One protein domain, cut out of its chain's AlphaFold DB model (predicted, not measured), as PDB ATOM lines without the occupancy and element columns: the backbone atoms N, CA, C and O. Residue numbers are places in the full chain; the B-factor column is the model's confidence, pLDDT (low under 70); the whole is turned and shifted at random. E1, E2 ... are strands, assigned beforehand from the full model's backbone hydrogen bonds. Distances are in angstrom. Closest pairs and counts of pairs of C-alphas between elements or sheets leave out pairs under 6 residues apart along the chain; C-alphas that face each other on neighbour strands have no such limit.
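This is residues 162 to 255 of the 343 residues of an uncharacterized protein of Acidobacteria bacterium (UniProt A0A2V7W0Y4). Two small three-stranded sheets, E1-E2-E4 and E3-E7-E8, stand partly face to face as a loose sandwich, and the hairpin E5-E6 reaches out from one end as an arm. The long link 198 to 216 loops along the side of E3 and E4. The 94 printed residues hold no named helix and eight strands in the order E1 to E8; the class is all strand, with 41 residues, under half, in named elements. Each sheet is antiparallel in the order named. The whole is elongated, 46 by 27 by 22 A, and only just compact, close to loose, with a radius of gyration of the C-alphas of 14.4 A.

Inner strand E2, residues 175 to 184, has staggered pairing: residues 179 to 183 pair with E1, residues 162 to 166, and 175 to 179 with E4, residues 217 to 221. N 164 and O 181 are 3.0 A apart, N 178 and O 218 2.9 A, within hydrogen-bond range. E1 and E2 form a hairpin. This sheet is only just strongly twisted, with C-alphas up to 4.3 A off its plane. Inner strand E7, residues 240 to 244, has neighbours E3, residues 194 to 197, with N 196 and O 242 at 2.8 A, and E8, residues 251 to 254, with N 241 and O 253 at 2.8 A; E7 and E8 form a hairpin. E2 and E3 are only just apart, closest 8.2 A. In the hairpin of E5, residues 225 to 228, and E6, residues 234 to 237, N 227 and O 235 are 2.8 A apart. E6 runs on into E7 at 45 degrees.

E2 spans 29.2 A, E1 13.4 A and E7 13.0 A. E1 begins at C-alpha 162 (38.898, -23.470, -51.662); E8 ends at C-alpha 254 (40.176, -12.585, -41.175).

The C-alphas farthest apart, of Thr 187 and Gly 232, are 46.7 A apart. The printed part has no cut. The link E3 to E4 is long. No printed residue is under pLDDT 70.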
ATOM      1  N   GLU A 162      38.288 -24.701 -51.176       95.56
ATOM      2  CA  GLU A 162      38.898 -23.470 -51.662       95.56
ATOM      3  C   GLU A 162      37.876 -22.340 -51.556       95.56
ATOM      4  O   GLU A 162      36.751 -22.472 -52.040       95.56
ATOM      5  N   LEU A 163      38.261 -21.235 -50.912       95.31
ATOM      6  CA  LEU A 163      37.386 -20.081 -50.723       95.31
ATOM      7  C   LEU A 163      37.780 -18.930 -51.638       95.31
ATOM      8  O   LEU A 163      38.953 -18.569 -51.738       95.31
ATOM      9  N   ILE A 164      36.778 -18.297 -52.242       92.94
ATOM     10  CA  ILE A 164      36.951 -17.092 -53.052       92.94
ATOM     11  C   ILE A 164      36.038 -16.012 -52.485       92.94
ATOM     12  O   ILE A 164      34.822 -16.176 -52.452       92.94
ATOM     13  N   VAL A 165      36.616 -14.890 -52.063       91.56
ATOM     14  CA  VAL A 165      35.870 -13.753 -51.506       91.56
ATOM     15  C   VAL A 165      35.802 -12.629 -52.531       91.56
ATOM     16  O   VAL A 165      36.821 -12.248 -53.114       91.56
ATOM     17  N   THR A 166      34.600 -12.105 -52.762       90.19
ATOM     18  CA  THR A 166      34.344 -10.992 -53.679       90.19
ATOM     19  C   THR A 166      33.570  -9.879 -52.965       90.19
ATOM     20  O   THR A 166      32.486 -10.150 -52.447       90.19
ATOM     21  N   PRO A 167      34.081  -8.632 -52.961       89.19
ATOM     22  CA  PRO A 167      35.389  -8.218 -53.484       89.19
ATOM     23  C   PRO A 167      36.561  -8.762 -52.640       89.19
ATOM     24  O   PRO A 167      36.409  -9.067 -51.461       89.19
ATOM     25  N   LYS A 168      37.752  -8.871 -53.249       89.44
ATOM     26  CA  LYS A 168      38.963  -9.410 -52.589       89.44
ATOM     27  C   LYS A 168      39.514  -8.518 -51.476       89.44
ATOM     28  O   LYS A 168      40.292  -8.981 -50.649       89.44
ATOM     29  N   THR A 169      39.171  -7.237 -51.496       88.62
ATOM     30  CA  THR A 169      39.557  -6.253 -50.487       88.62
ATOM     31  C   THR A 169      38.378  -5.328 -50.276       88.62
ATOM     32  O   THR A 169      37.734  -4.908 -51.238       88.62
ATOM     33  N   LEU A 170      38.091  -5.039 -49.017       89.94
ATOM     34  CA  LEU A 170      36.925  -4.289 -48.590       89.94
ATOM     35  C   LEU A 170      37.413  -2.983 -47.950       89.94
ATOM     36  O   LEU A 170      38.191  -3.045 -46.995       89.94
ATOM     37  N   PRO A 171      37.020  -1.805 -48.461       88.19
ATOM     38  CA  PRO A 171      37.358  -0.549 -47.805       88.19
ATOM     39  C   PRO A 171      36.727  -0.481 -46.406       88.19
ATOM     40  O   PRO A 171      35.757  -1.175 -46.108       88.19
ATOM     41  N   LEU A 172      37.288   0.369 -45.545       82.31
ATOM     42  CA  LEU A 172      36.854   0.529 -44.151       82.31
ATOM     43  C   LEU A 172      35.353   0.839 -44.020       82.31
ATOM     44  O   LEU A 172      34.698   0.389 -43.090       82.31
ATOM     45  N   ASP A 173      34.830   1.632 -44.947       83.31
ATOM     46  CA  ASP A 173      33.452   2.103 -45.033       83.31
ATOM     47  C   ASP A 173      32.604   1.275 -46.008       83.31
ATOM     48  O   ASP A 173      31.587   1.756 -46.504       83.31
ATOM     49  N   PHE A 174      33.018   0.035 -46.303       88.81
ATOM     50  CA  PHE A 174      32.266  -0.845 -47.188       88.81
ATOM     51  C   PHE A 174      30.839  -1.061 -46.672       88.81
ATOM     52  O   PHE A 174      30.621  -1.597 -45.584       88.81
ATOM     53  N   ASP A 175      29.883  -0.675 -47.508       90.00
ATOM     54  CA  ASP A 175      28.456  -0.910 -47.337       90.00
ATOM     55  C   ASP A 175      27.931  -1.464 -48.661       90.00
ATOM     56  O   ASP A 175      27.742  -0.738 -49.642       90.00
ATOM     57  N   GLY A 176      27.842  -2.789 -48.750       88.38
ATOM     58  CA  GLY A 176      27.602  -3.446 -50.025       88.38
ATOM     59  C   GLY A 176      27.371  -4.943 -49.919       88.38
ATOM     60  O   GLY A 176      27.041  -5.485 -48.866       88.38
ATOM     61  N   LYS A 177      27.515  -5.620 -51.060       88.75
ATOM     62  CA  LYS A 177      27.317  -7.065 -51.180       88.75
ATOM     63  C   LYS A 177      28.652  -7.796 -51.097       88.75
ATOM     64  O   LYS A 177      29.513  -7.612 -51.958       88.75
ATOM     65  N   LEU A 178      28.794  -8.640 -50.083       88.94
ATOM     66  CA  LEU A 178      29.868  -9.616 -49.964       88.94
ATOM     67  C   LEU A 178      29.399 -10.947 -50.553       88.94
ATOM     68  O   LEU A 178      28.302 -11.400 -50.240       88.94
ATOM     69  N   VAL A 179      30.231 -11.600 -51.357       90.88
ATOM     70  CA  VAL A 179      29.989 -12.980 -51.794       90.88
ATOM     71  C   VAL A 179      31.199 -13.825 -51.432       90.88
ATOM     72  O   VAL A 179      32.330 -13.480 -51.777       90.88
ATOM     73  N   ILE A 180      30.963 -14.937 -50.743       93.31
ATOM     74  CA  ILE A 180      31.984 -15.948 -50.468       93.31
ATOM     75  C   ILE A 180      31.589 -17.194 -51.244       93.31
ATOM     76  O   ILE A 180      30.529 -17.760 -51.006       93.31
ATOM     77  N   TYR A 181      32.432 -17.627 -52.167       94.12
ATOM     78  CA  TYR A 181      32.281 -18.900 -52.856       94.12
ATOM     79  C   TYR A 181      33.118 -19.953 -52.140       94.12
ATOM     80  O   TYR A 181      34.215 -19.652 -51.666       94.12
ATOM     81  N   ALA A 182      32.612 -21.180 -52.090       96.19
ATOM     82  CA  ALA A 182      33.385 -22.347 -51.692       96.19
ATOM     83  C   ALA A 182      33.347 -23.369 -52.821       96.19
ATOM     84  O   ALA A 182      32.276 -23.671 -53.345       96.19
ATOM     85  N   LEU A 183      34.512 -23.898 -53.172       96.69
ATOM     86  CA  LEU A 183      34.674 -25.010 -54.097       96.69
ATOM     87  C   LEU A 183      35.290 -26.184 -53.345       96.69
ATOM     88  O   LEU A 183      36.115 -25.987 -52.453       96.69
ATOM     89  N   ASP A 184      34.944 -27.407 -53.723       96.12
ATOM     90  CA  ASP A 184      35.765 -28.552 -53.350       96.12
ATOM     91  C   ASP A 184      37.128 -28.413 -54.028       96.12
ATOM     92  O   ASP A 184      37.207 -28.221 -55.240       96.12
ATOM     93  N   LYS A 185      38.212 -28.498 -53.258       95.69
ATOM     94  CA  LYS A 185      39.552 -28.227 -53.788       95.69
ATOM     95  C   LYS A 185      39.990 -29.238 -54.854       95.69
ATOM     96  O   LYS A 185      40.781 -28.899 -55.730       95.69
ATOM     97  N   GLU A 186      39.506 -30.476 -54.786       94.38
ATOM     98  CA  GLU A 186      39.908 -31.540 -55.702       94.38
ATOM     99  C   GLU A 186      39.037 -31.593 -56.959       94.38
ATOM    100  O   GLU A 186      39.560 -31.808 -58.059       94.38
ATOM    101  N   THR A 187      37.720 -31.464 -56.802       95.31
ATOM    102  CA  THR A 187      36.749 -31.585 -57.894       95.31
ATOM    103  C   THR A 187      36.328 -30.246 -58.469       95.31
ATOM    104  O   THR A 187      35.717 -30.228 -59.533       95.31
ATOM    105  N   ARG A 188      36.647 -29.137 -57.794       96.19
ATOM    106  CA  ARG A 188      36.292 -27.762 -58.177       96.19
ATOM    107  C   ARG A 188      34.777 -27.533 -58.274       96.19
ATOM    108  O   ARG A 188      34.331 -26.561 -58.874       96.19
ATOM    109  N   VAL A 189      33.971 -28.419 -57.679       96.00
ATOM    110  CA  VAL A 189      32.505 -28.311 -57.658       96.00
ATOM    111  C   VAL A 189      32.084 -27.321 -56.569       96.00
ATOM    112  O   VAL A 189      32.618 -27.399 -55.459       96.00
ATOM    113  N   PRO A 190      31.128 -26.412 -56.833       96.38
ATOM    114  CA  PRO A 190      30.639 -25.480 -55.831       96.38
ATOM    115  C   PRO A 190      29.988 -26.187 -54.646       96.38
ATOM    116  O   PRO A 190      29.237 -27.161 -54.772       96.38
ATOM    117  N   LEU A 191      30.267 -25.643 -53.470       96.25
ATOM    118  CA  LEU A 191      29.821 -26.147 -52.190       96.25
ATOM    119  C   LEU A 191      28.910 -25.124 -51.534       96.25
ATOM    120  O   LEU A 191      29.327 -23.991 -51.314       96.25
ATOM    121  N   ARG A 192      27.709 -25.546 -51.136       94.88
ATOM    122  CA  ARG A 192      26.930 -24.899 -50.079       94.88
ATOM    123  C   ARG A 192      27.625 -25.110 -48.731       94.88
ATOM    124  O   ARG A 192      27.630 -26.225 -48.210       94.88
ATOM    125  N   ALA A 193      28.238 -24.070 -48.189       95.56
ATOM    126  CA  ALA A 193      28.867 -24.069 -46.872       95.56
ATOM    127  C   ALA A 193      28.279 -22.933 -46.035       95.56
ATOM    128  O   ALA A 193      27.912 -21.893 -46.580       95.56
ATOM    129  N   ILE A 194      28.158 -23.140 -44.727       94.94
ATOM    130  CA  ILE A 194      27.622 -22.152 -43.790       94.94
ATOM    131  C   ILE A 194      28.710 -21.128 -43.498       94.94
ATOM    132  O   ILE A 194      29.853 -21.490 -43.229       94.94
ATOM    133  N   ILE A 195      28.346 -19.852 -43.536       94.94
ATOM    134  CA  ILE A 195      29.229 -18.729 -43.243       94.94
ATOM    135  C   ILE A 195      28.789 -18.116 -41.921       94.94
ATOM    136  O   ILE A 195      27.641 -17.705 -41.763       94.94
ATOM    137  N   ASN A 196      29.734 -17.995 -40.999       93.81
ATOM    138  CA  ASN A 196      29.576 -17.236 -39.773       93.81
ATOM    139  C   ASN A 196      30.595 -16.095 -39.742       93.81
ATOM    140  O   ASN A 196      31.783 -16.325 -39.976       93.81
ATOM    141  N   VAL A 197      30.144 -14.881 -39.433       91.62
ATOM    142  CA  VAL A 197      31.021 -13.727 -39.218       91.62
ATOM    143  C   VAL A 197      30.972 -13.367 -37.747       91.62
ATOM    144  O   VAL A 197      29.914 -13.165 -37.165       91.62
ATOM    145  N   GLU A 198      32.144 -13.345 -37.130       90.44
ATOM    146  CA  GLU A 198      32.286 -13.148 -35.699       90.44
ATOM    147  C   GLU A 198      31.663 -11.823 -35.236       90.44
ATOM    148  O   GLU A 198      32.086 -10.749 -35.658       90.44
ATOM    149  N   GLY A 199      30.700 -11.918 -34.315       83.56
ATOM    150  CA  GLY A 199      30.023 -10.760 -33.726       83.56
ATOM    151  C   GLY A 199      28.925 -10.146 -34.598       83.56
ATOM    152  O   GLY A 199      28.341  -9.151 -34.185       83.56
ATOM    153  N   GLU A 200      28.618 -10.736 -35.755       83.62
ATOM    154  CA  GLU A 200      27.660 -10.201 -36.724       83.62
ATOM    155  C   GLU A 200      26.555 -11.218 -37.033       83.62
ATOM    156  O   GLU A 200      26.798 -12.422 -37.138       83.62
ATOM    157  N   ILE A 201      25.330 -10.731 -37.239       78.19
ATOM    158  CA  ILE A 201      24.244 -11.529 -37.814       78.19
ATOM    159  C   ILE A 201      24.142 -11.144 -39.284       78.19
ATOM    160  O   ILE A 201      23.682 -10.054 -39.624       78.19
ATOM    161  N   LEU A 202      24.573 -12.044 -40.164       80.06
ATOM    162  CA  LEU A 202      24.380 -11.867 -41.597       80.06
ATOM    163  C   LEU A 202      22.992 -12.352 -42.000       80.06
ATOM    164  O   LEU A 202      22.583 -13.451 -41.631       80.06
ATOM    165  N   TYR A 203      22.299 -11.542 -42.795       73.50
ATOM    166  CA  TYR A 203      21.034 -11.920 -43.412       73.50
ATOM    167  C   TYR A 203      21.273 -12.305 -44.868       73.50
ATOM    168  O   TYR A 203      21.620 -11.460 -45.691       73.50
ATOM    169  N   ALA A 204      21.032 -13.567 -45.213       75.56
ATOM    170  CA  ALA A 204      21.075 -14.036 -46.592       75.56
ATOM    171  C   ALA A 204      19.660 -14.080 -47.175       75.56
ATOM    172  O   ALA A 204      19.078 -15.144 -47.339       75.56
ATOM    173  N   ARG A 205      19.084 -12.909 -47.487       74.88
ATOM    174  CA  ARG A 205      17.729 -12.823 -48.076       74.88
ATOM    175  C   ARG A 205      17.615 -13.573 -49.408       74.88
ATOM    176  O   ARG A 205      16.528 -14.002 -49.776       74.88
ATOM    177  N   GLU A 206      18.722 -13.665 -50.136       75.75
ATOM    178  CA  GLU A 206      18.808 -14.381 -51.410       75.75
ATOM    179  C   GLU A 206      18.963 -15.899 -51.212       75.75
ATOM    180  O   GLU A 206      18.672 -16.644 -52.139       75.75
ATOM    181  N   ALA A 207      19.364 -16.362 -50.017       78.19
ATOM    182  CA  ALA A 207      19.367 -17.780 -49.685       78.19
ATOM    183  C   ALA A 207      17.931 -18.214 -49.338       78.19
ATOM    184  O   ALA A 207      17.322 -17.645 -48.427       78.19
ATOM    185  N   PRO A 208      17.370 -19.226 -50.008       72.44
ATOM    186  CA  PRO A 208      15.952 -19.548 -49.839       72.44
ATOM    187  C   PRO A 208      15.544 -20.057 -48.450       72.44
ATOM    188  O   PRO A 208      14.380 -19.953 -48.071       72.44
ATOM    189  N   ASP A 209      16.488 -20.605 -47.684       79.56
ATOM    190  CA  ASP A 209      16.288 -21.043 -46.298       79.56
ATOM    191  C   ASP A 209      16.711 -19.986 -45.263       79.56
ATOM    192  O   ASP A 209      16.654 -20.233 -44.059       79.56
ATOM    193  N   GLY A 210      17.140 -18.805 -45.720       80.38
ATOM    194  CA  GLY A 210      17.622 -17.713 -44.876       80.38
ATOM    195  C   GLY A 210      18.959 -17.990 -44.184       80.38
ATOM    196  O   GLY A 210      19.410 -17.154 -43.399       80.38
ATOM    197  N   ILE A 211      19.607 -19.128 -44.455       85.75
ATOM    198  CA  ILE A 211      20.890 -19.480 -43.852       85.75
ATOM    199  C   ILE A 211      22.006 -18.826 -44.661       85.75
ATOM    200  O   ILE A 211      22.138 -19.030 -45.869       85.75
ATOM    201  N   THR A 212      22.864 -18.080 -43.968       88.56
ATOM    202  CA  THR A 212      24.063 -17.475 -44.547       88.56
ATOM    203  C   THR A 212      24.984 -18.554 -45.087       88.56
ATOM    204  O   THR A 212      25.684 -19.241 -44.341       88.56
ATOM    205  N   THR A 213      24.961 -18.713 -46.405       91.62
ATOM    206  CA  THR A 213      25.722 -19.730 -47.118       91.62
ATOM    207  C   THR A 213      26.466 -19.142 -48.301       91.62
ATOM    208  O   THR A 213      26.194 -18.035 -48.768       91.62
ATOM    209  N   THR A 214      27.465 -19.884 -48.748       90.06
ATOM    210  CA  THR A 214      28.306 -19.534 -49.888       90.06
ATOM    211  C   THR A 214      27.515 -19.367 -51.184       90.06
ATOM    212  O   THR A 214      26.480 -19.990 -51.394       90.06
ATOM    213  N   SER A 215      28.061 -18.557 -52.090       88.38
ATOM    214  CA  SER A 215      27.529 -18.211 -53.419       88.38
ATOM    215  C   SER A 215      26.341 -17.242 -53.455       88.38
ATOM    216  O   SER A 215      26.016 -16.767 -54.540       88.38
ATOM    217  N   TYR A 216      25.759 -16.874 -52.312       86.62
ATOM    218  CA  TYR A 216      24.741 -15.819 -52.232       86.62
ATOM    219  C   TYR A 216      25.351 -14.482 -51.826       86.62
ATOM    220  O   TYR A 216      26.333 -14.435 -51.078       86.62
ATOM    221  N   ALA A 217      24.757 -13.384 -52.295       85.81
ATOM    222  CA  ALA A 217      25.166 -12.071 -51.838       85.81
ATOM    223  C   ALA A 217      24.662 -11.806 -50.421       85.81
ATOM    224  O   ALA A 217      23.483 -11.956 -50.102       85.81
ATOM    225  N   LEU A 218      25.583 -11.351 -49.582       85.00
ATOM    226  CA  LEU A 218      25.366 -11.022 -48.187       85.00
ATOM    227  C   LEU A 218      25.474  -9.500 -48.070       85.00
ATOM    228  O   LEU A 218      26.583  -8.966 -48.180       85.00
ATOM    229  N   PRO A 219      24.349  -8.778 -47.915       84.69
ATOM    230  CA  PRO A 219      24.389  -7.376 -47.538       84.69
ATOM    231  C   PRO A 219      25.159  -7.258 -46.230       84.69
ATOM    232  O   PRO A 219      24.802  -7.887 -45.231       84.69
ATOM    233  N   TRP A 220      26.241  -6.491 -46.251       85.75
ATOM    234  CA  TRP A 220      27.109  -6.370 -45.101       85.75
ATOM    235  C   TRP A 220      27.694  -4.971 -45.000       85.75
ATOM    236  O   TRP A 220      28.171  -4.399 -45.983       85.75
ATOM    237  N   LYS A 221      27.676  -4.459 -43.771       86.06
ATOM    238  CA  LYS A 221      28.328  -3.219 -43.389       86.06
ATOM    239  C   LYS A 221      29.588  -3.569 -42.615       86.06
ATOM    240  O   LYS A 221      29.516  -4.230 -41.582       86.06
ATOM    241  N   ALA A 222      30.729  -3.133 -43.133       83.75
ATOM    242  CA  ALA A 222      32.016  -3.385 -42.517       83.75
ATOM    243  C   ALA A 222      32.068  -2.843 -41.084       83.75
ATOM    244  O   ALA A 222      31.704  -1.697 -40.816       83.75
ATOM    245  N   SER A 223      32.578  -3.673 -40.179       85.56
ATOM    246  CA  SER A 223      32.867  -3.306 -38.799       85.56
ATOM    247  C   SER A 223      34.206  -3.918 -38.404       85.56
ATOM    248  O   SER A 223      34.424  -5.116 -38.594       85.56
ATOM    249  N   LEU A 224      35.128  -3.090 -37.913       88.38
ATOM    250  CA  LEU A 224      36.376  -3.561 -37.318       88.38
ATOM    251  C   LEU A 224      36.159  -3.856 -35.835       88.38
ATOM    252  O   LEU A 224      35.289  -3.277 -35.190       88.38
ATOM    253  N   ARG A 225      36.979  -4.745 -35.279       88.06
ATOM    254  CA  ARG A 225      36.901  -5.131 -33.874       88.06
ATOM    255  C   ARG A 225      38.091  -4.602 -33.105       88.06
ATOM    256  O   ARG A 225      39.231  -4.758 -33.535       88.06
ATOM    257  N   LYS A 226      37.812  -4.046 -31.931       89.25
ATOM    258  CA  LYS A 226      38.822  -3.680 -30.945       89.25
ATOM    259  C   LYS A 226      39.123  -4.871 -30.041       89.25
ATOM    260  O   LYS A 226      38.216  -5.428 -29.426       89.25
ATOM    261  N   VAL A 227      40.389  -5.264 -29.968       90.62
ATOM    262  CA  VAL A 227      40.872  -6.374 -29.141       90.62
ATOM    263  C   VAL A 227      41.939  -5.851 -28.194       90.62
ATOM    264  O   VAL A 227      42.953  -5.321 -28.634       90.62
ATOM    265  N   THR A 228      41.723  -6.018 -26.893       91.88
ATOM    266  CA  THR A 228      42.721  -5.665 -25.878       91.88
ATOM    267  C   THR A 228      43.781  -6.759 -25.789       91.88
ATOM    268  O   THR A 228      43.471  -7.932 -25.580       91.88
ATOM    269  N   ARG A 229      45.041  -6.373 -25.957       91.00
ATOM    270  CA  ARG A 229      46.225  -7.210 -25.784       91.00
ATOM    271  C   ARG A 229      46.523  -7.447 -24.304       91.00
ATOM    272  O   ARG A 229      46.046  -6.737 -23.423       91.00
ATOM    273  N   ALA A 230      47.390  -8.422 -24.034       90.06
ATOM    274  CA  ALA A 230      47.834  -8.747 -22.677       90.06
ATOM    275  C   ALA A 230      48.594  -7.604 -21.974       90.06
ATOM    276  O   ALA A 230      48.648  -7.581 -20.750       90.06
ATOM    277  N   ASP A 231      49.171  -6.669 -22.734       86.94
ATOM    278  CA  ASP A 231      49.856  -5.480 -22.216       86.94
ATOM    279  C   ASP A 231      48.911  -4.286 -21.972       86.94
ATOM    280  O   ASP A 231      49.368  -3.217 -21.587       86.94
ATOM    281  N   GLY A 232      47.600  -4.463 -22.170       88.12
ATOM    282  CA  GLY A 232      46.578  -3.441 -21.929       88.12
ATOM    283  C   GLY A 232      46.293  -2.520 -23.120       88.12
ATOM    284  O   GLY A 232      45.283  -1.815 -23.103       88.12
ATOM    285  N   HIS A 233      47.107  -2.557 -24.180       91.38
ATOM    286  CA  HIS A 233      46.833  -1.813 -25.412       91.38
ATOM    287  C   HIS A 233      45.776  -2.494 -26.268       91.38
ATOM    288  O   HIS A 233      45.523  -3.689 -26.153       91.38
ATOM    289  N   SER A 234      45.178  -1.739 -27.175       91.94
ATOM    290  CA  SER A 234      44.154  -2.230 -28.084       91.94
ATOM    291  C   SER A 234      44.655  -2.310 -29.518       91.94
ATOM    292  O   SER A 234      45.185  -1.338 -30.050       91.94
ATOM    293  N   ASP A 235      44.386  -3.433 -30.172       91.75
ATOM    294  CA  ASP A 235      44.517  -3.584 -31.615       91.75
ATOM    295  C   ASP A 235      43.152  -3.499 -32.289       91.75
ATOM    296  O   ASP A 235      42.139  -3.944 -31.745       91.75
ATOM    297  N   ILE A 236      43.135  -2.961 -33.505       91.88
ATOM    298  CA  ILE A 236      41.977  -3.020 -34.386       91.88
ATOM    299  C   ILE A 236      42.217  -4.096 -35.440       91.88
ATOM    300  O   ILE A 236      43.177  -4.030 -36.207       91.88
ATOM    301  N   VAL A 237      41.329  -5.085 -35.484       91.88
ATOM    302  CA  VAL A 237      41.434  -6.246 -36.375       91.88
ATOM    303  C   VAL A 237      40.135  -6.466 -37.155       91.88
ATOM    304  O   VAL A 237      39.055  -6.140 -36.656       91.88
ATOM    305  N   PRO A 238      40.192  -7.039 -38.369       92.62
ATOM    306  CA  PRO A 238      38.992  -7.486 -39.062       92.62
ATOM    307  C   PRO A 238      38.289  -8.613 -38.289       92.62
ATOM    308  O   PRO A 238      38.965  -9.411 -37.628       92.62
ATOM    309  N   PRO A 239      36.954  -8.739 -38.393       92.50
ATOM    310  CA  PRO A 239      36.236  -9.862 -37.812       92.50
ATOM    311  C   PRO A 239      36.665 -11.159 -38.498       92.50
ATOM    312  O   PRO A 239      36.985 -11.183 -39.693       92.50
ATOM    313  N   LYS A 240      36.672 -12.259 -37.742       94.88
ATOM    314  CA  LYS A 240      36.937 -13.576 -38.318       94.88
ATOM    315  C   LYS A 240      35.698 -14.092 -39.035       94.88
ATOM    316  O   LYS A 240      34.587 -14.035 -38.515       94.88
ATOM    317  N   VAL A 241      35.916 -14.655 -40.211       95.12
ATOM    318  CA  VAL A 241      34.929 -15.432 -40.951       95.12
ATOM    319  C   VAL A 241      35.231 -16.899 -40.725       95.12
ATOM    320  O   VAL A 241      36.381 -17.315 -40.841       95.12
ATOM    321  N   THR A 242      34.207 -17.679 -40.405       97.19
ATOM    322  CA  THR A 242      34.288 -19.135 -40.303       97.19
ATOM    323  C   THR A 242      33.350 -19.750 -41.327       97.19
ATOM    324  O   THR A 242      32.164 -19.429 -41.346       97.19
ATOM    325  N   VAL A 243      33.884 -20.626 -42.173       97.12
ATOM    326  CA  VAL A 243      33.129 -21.362 -43.186       97.12
ATOM    327  C   VAL A 243      33.130 -22.839 -42.820       97.12
ATOM    328  O   VAL A 243      34.196 -23.444 -42.679       97.12
ATOM    329  N   THR A 244      31.940 -23.411 -42.643       96.69
ATOM    330  CA  THR A 244      31.759 -24.797 -42.195       96.69
ATOM    331  C   THR A 244      30.879 -25.595 -43.145       96.69
ATOM    332  O   THR A 244      29.904 -25.100 -43.715       96.69
ATOM    333  N   ARG A 245      31.218 -26.875 -43.303       94.88
ATOM    334  CA  ARG A 245      30.412 -27.857 -44.023       94.88
ATOM    335  C   ARG A 245      30.726 -29.251 -43.489       94.88
ATOM    336  O   ARG A 245      31.888 -29.582 -43.279       94.88
ATOM    337  N   GLU A 246      29.698 -30.068 -43.286       91.94
ATOM    338  CA  GLU A 246      29.883 -31.468 -42.894       91.94
ATOM    339  C   GLU A 246      30.724 -32.225 -43.936       91.94
ATOM    340  O   GLU A 246      30.519 -32.077 -45.140       91.94
ATOM    341  N   GLY A 247      31.690 -33.022 -43.468       91.25
ATOM    342  CA  GLY A 247      32.618 -33.760 -44.331       91.25
ATOM    343  C   GLY A 247      33.781 -32.929 -44.890       91.25
ATOM    344  O   GLY A 247      34.585 -33.460 -45.653       91.25
ATOM    345  N   TYR A 248      33.903 -31.654 -44.504       95.38
ATOM    346  CA  TYR A 248      34.992 -30.765 -44.911       95.38
ATOM    347  C   TYR A 248      35.704 -30.156 -43.702       95.38
ATOM    348  O   TYR A 248      35.171 -30.105 -42.593       95.38
ATOM    349  N   GLU A 249      36.926 -29.677 -43.919       95.56
ATOM    350  CA  GLU A 249      37.638 -28.873 -42.929       95.56
ATOM    351  C   GLU A 249      36.900 -27.556 -42.636       95.56
ATOM    352  O   GLU A 249      36.292 -26.949 -43.516       95.56
ATOM    353  N   THR A 250      36.959 -27.086 -41.387       97.00
ATOM    354  CA  THR A 250      36.492 -25.732 -41.063       97.00
ATOM    355  C   THR A 250      37.573 -24.735 -41.449       97.00
ATOM    356  O   THR A 250      38.705 -24.851 -40.982       97.00
ATOM    357  N   ILE A 251      37.224 -23.736 -42.260       97.62
ATOM    358  CA  ILE A 251      38.156 -22.672 -42.637       97.62
ATOM    359  C   ILE A 251      37.813 -21.414 -41.851       97.62
ATOM    360  O   ILE A 251      36.681 -20.933 -41.898       97.62
ATOM    361  N   THR A 252      38.808 -20.848 -41.170       97.19
ATOM    362  CA  THR A 252      38.696 -19.554 -40.495       97.19
ATOM    363  C   THR A 252      39.727 -18.588 -41.057       97.19
ATOM    364  O   THR A 252      40.912 -18.909 -41.118       97.19
ATOM    365  N   PHE A 253      39.296 -17.390 -41.439       95.50
ATOM    366  CA  PHE A 253      40.177 -16.351 -41.971       95.50
ATOM    367  C   PHE A 253      39.702 -14.957 -41.535       95.50
ATOM    368  O   PHE A 253      38.511 -14.772 -41.276       95.50
ATOM    369  N   PRO A 254      40.597 -13.962 -41.404       94.25
ATOM    370  CA  PRO A 254      40.176 -12.585 -41.175       94.25
ATOM    371  C   PRO A 254      39.474 -12.054 -42.427       94.25
ATOM    372  O   PRO A 254      39.981 -12.222 -43.536       94.25
ATOM    373  N   MET A 255      38.329 -11.390 -42.262       93.12
ATOM    374  CA  MET A 255      37.677 -10.690 -43.369       93.12
ATOM    375  C   MET A 255      38.690  -9.742 -44.041       93.12
ATOM    376  O   MET A 255      39.433  -9.074 -43.317       93.12
TER     377      MET A 255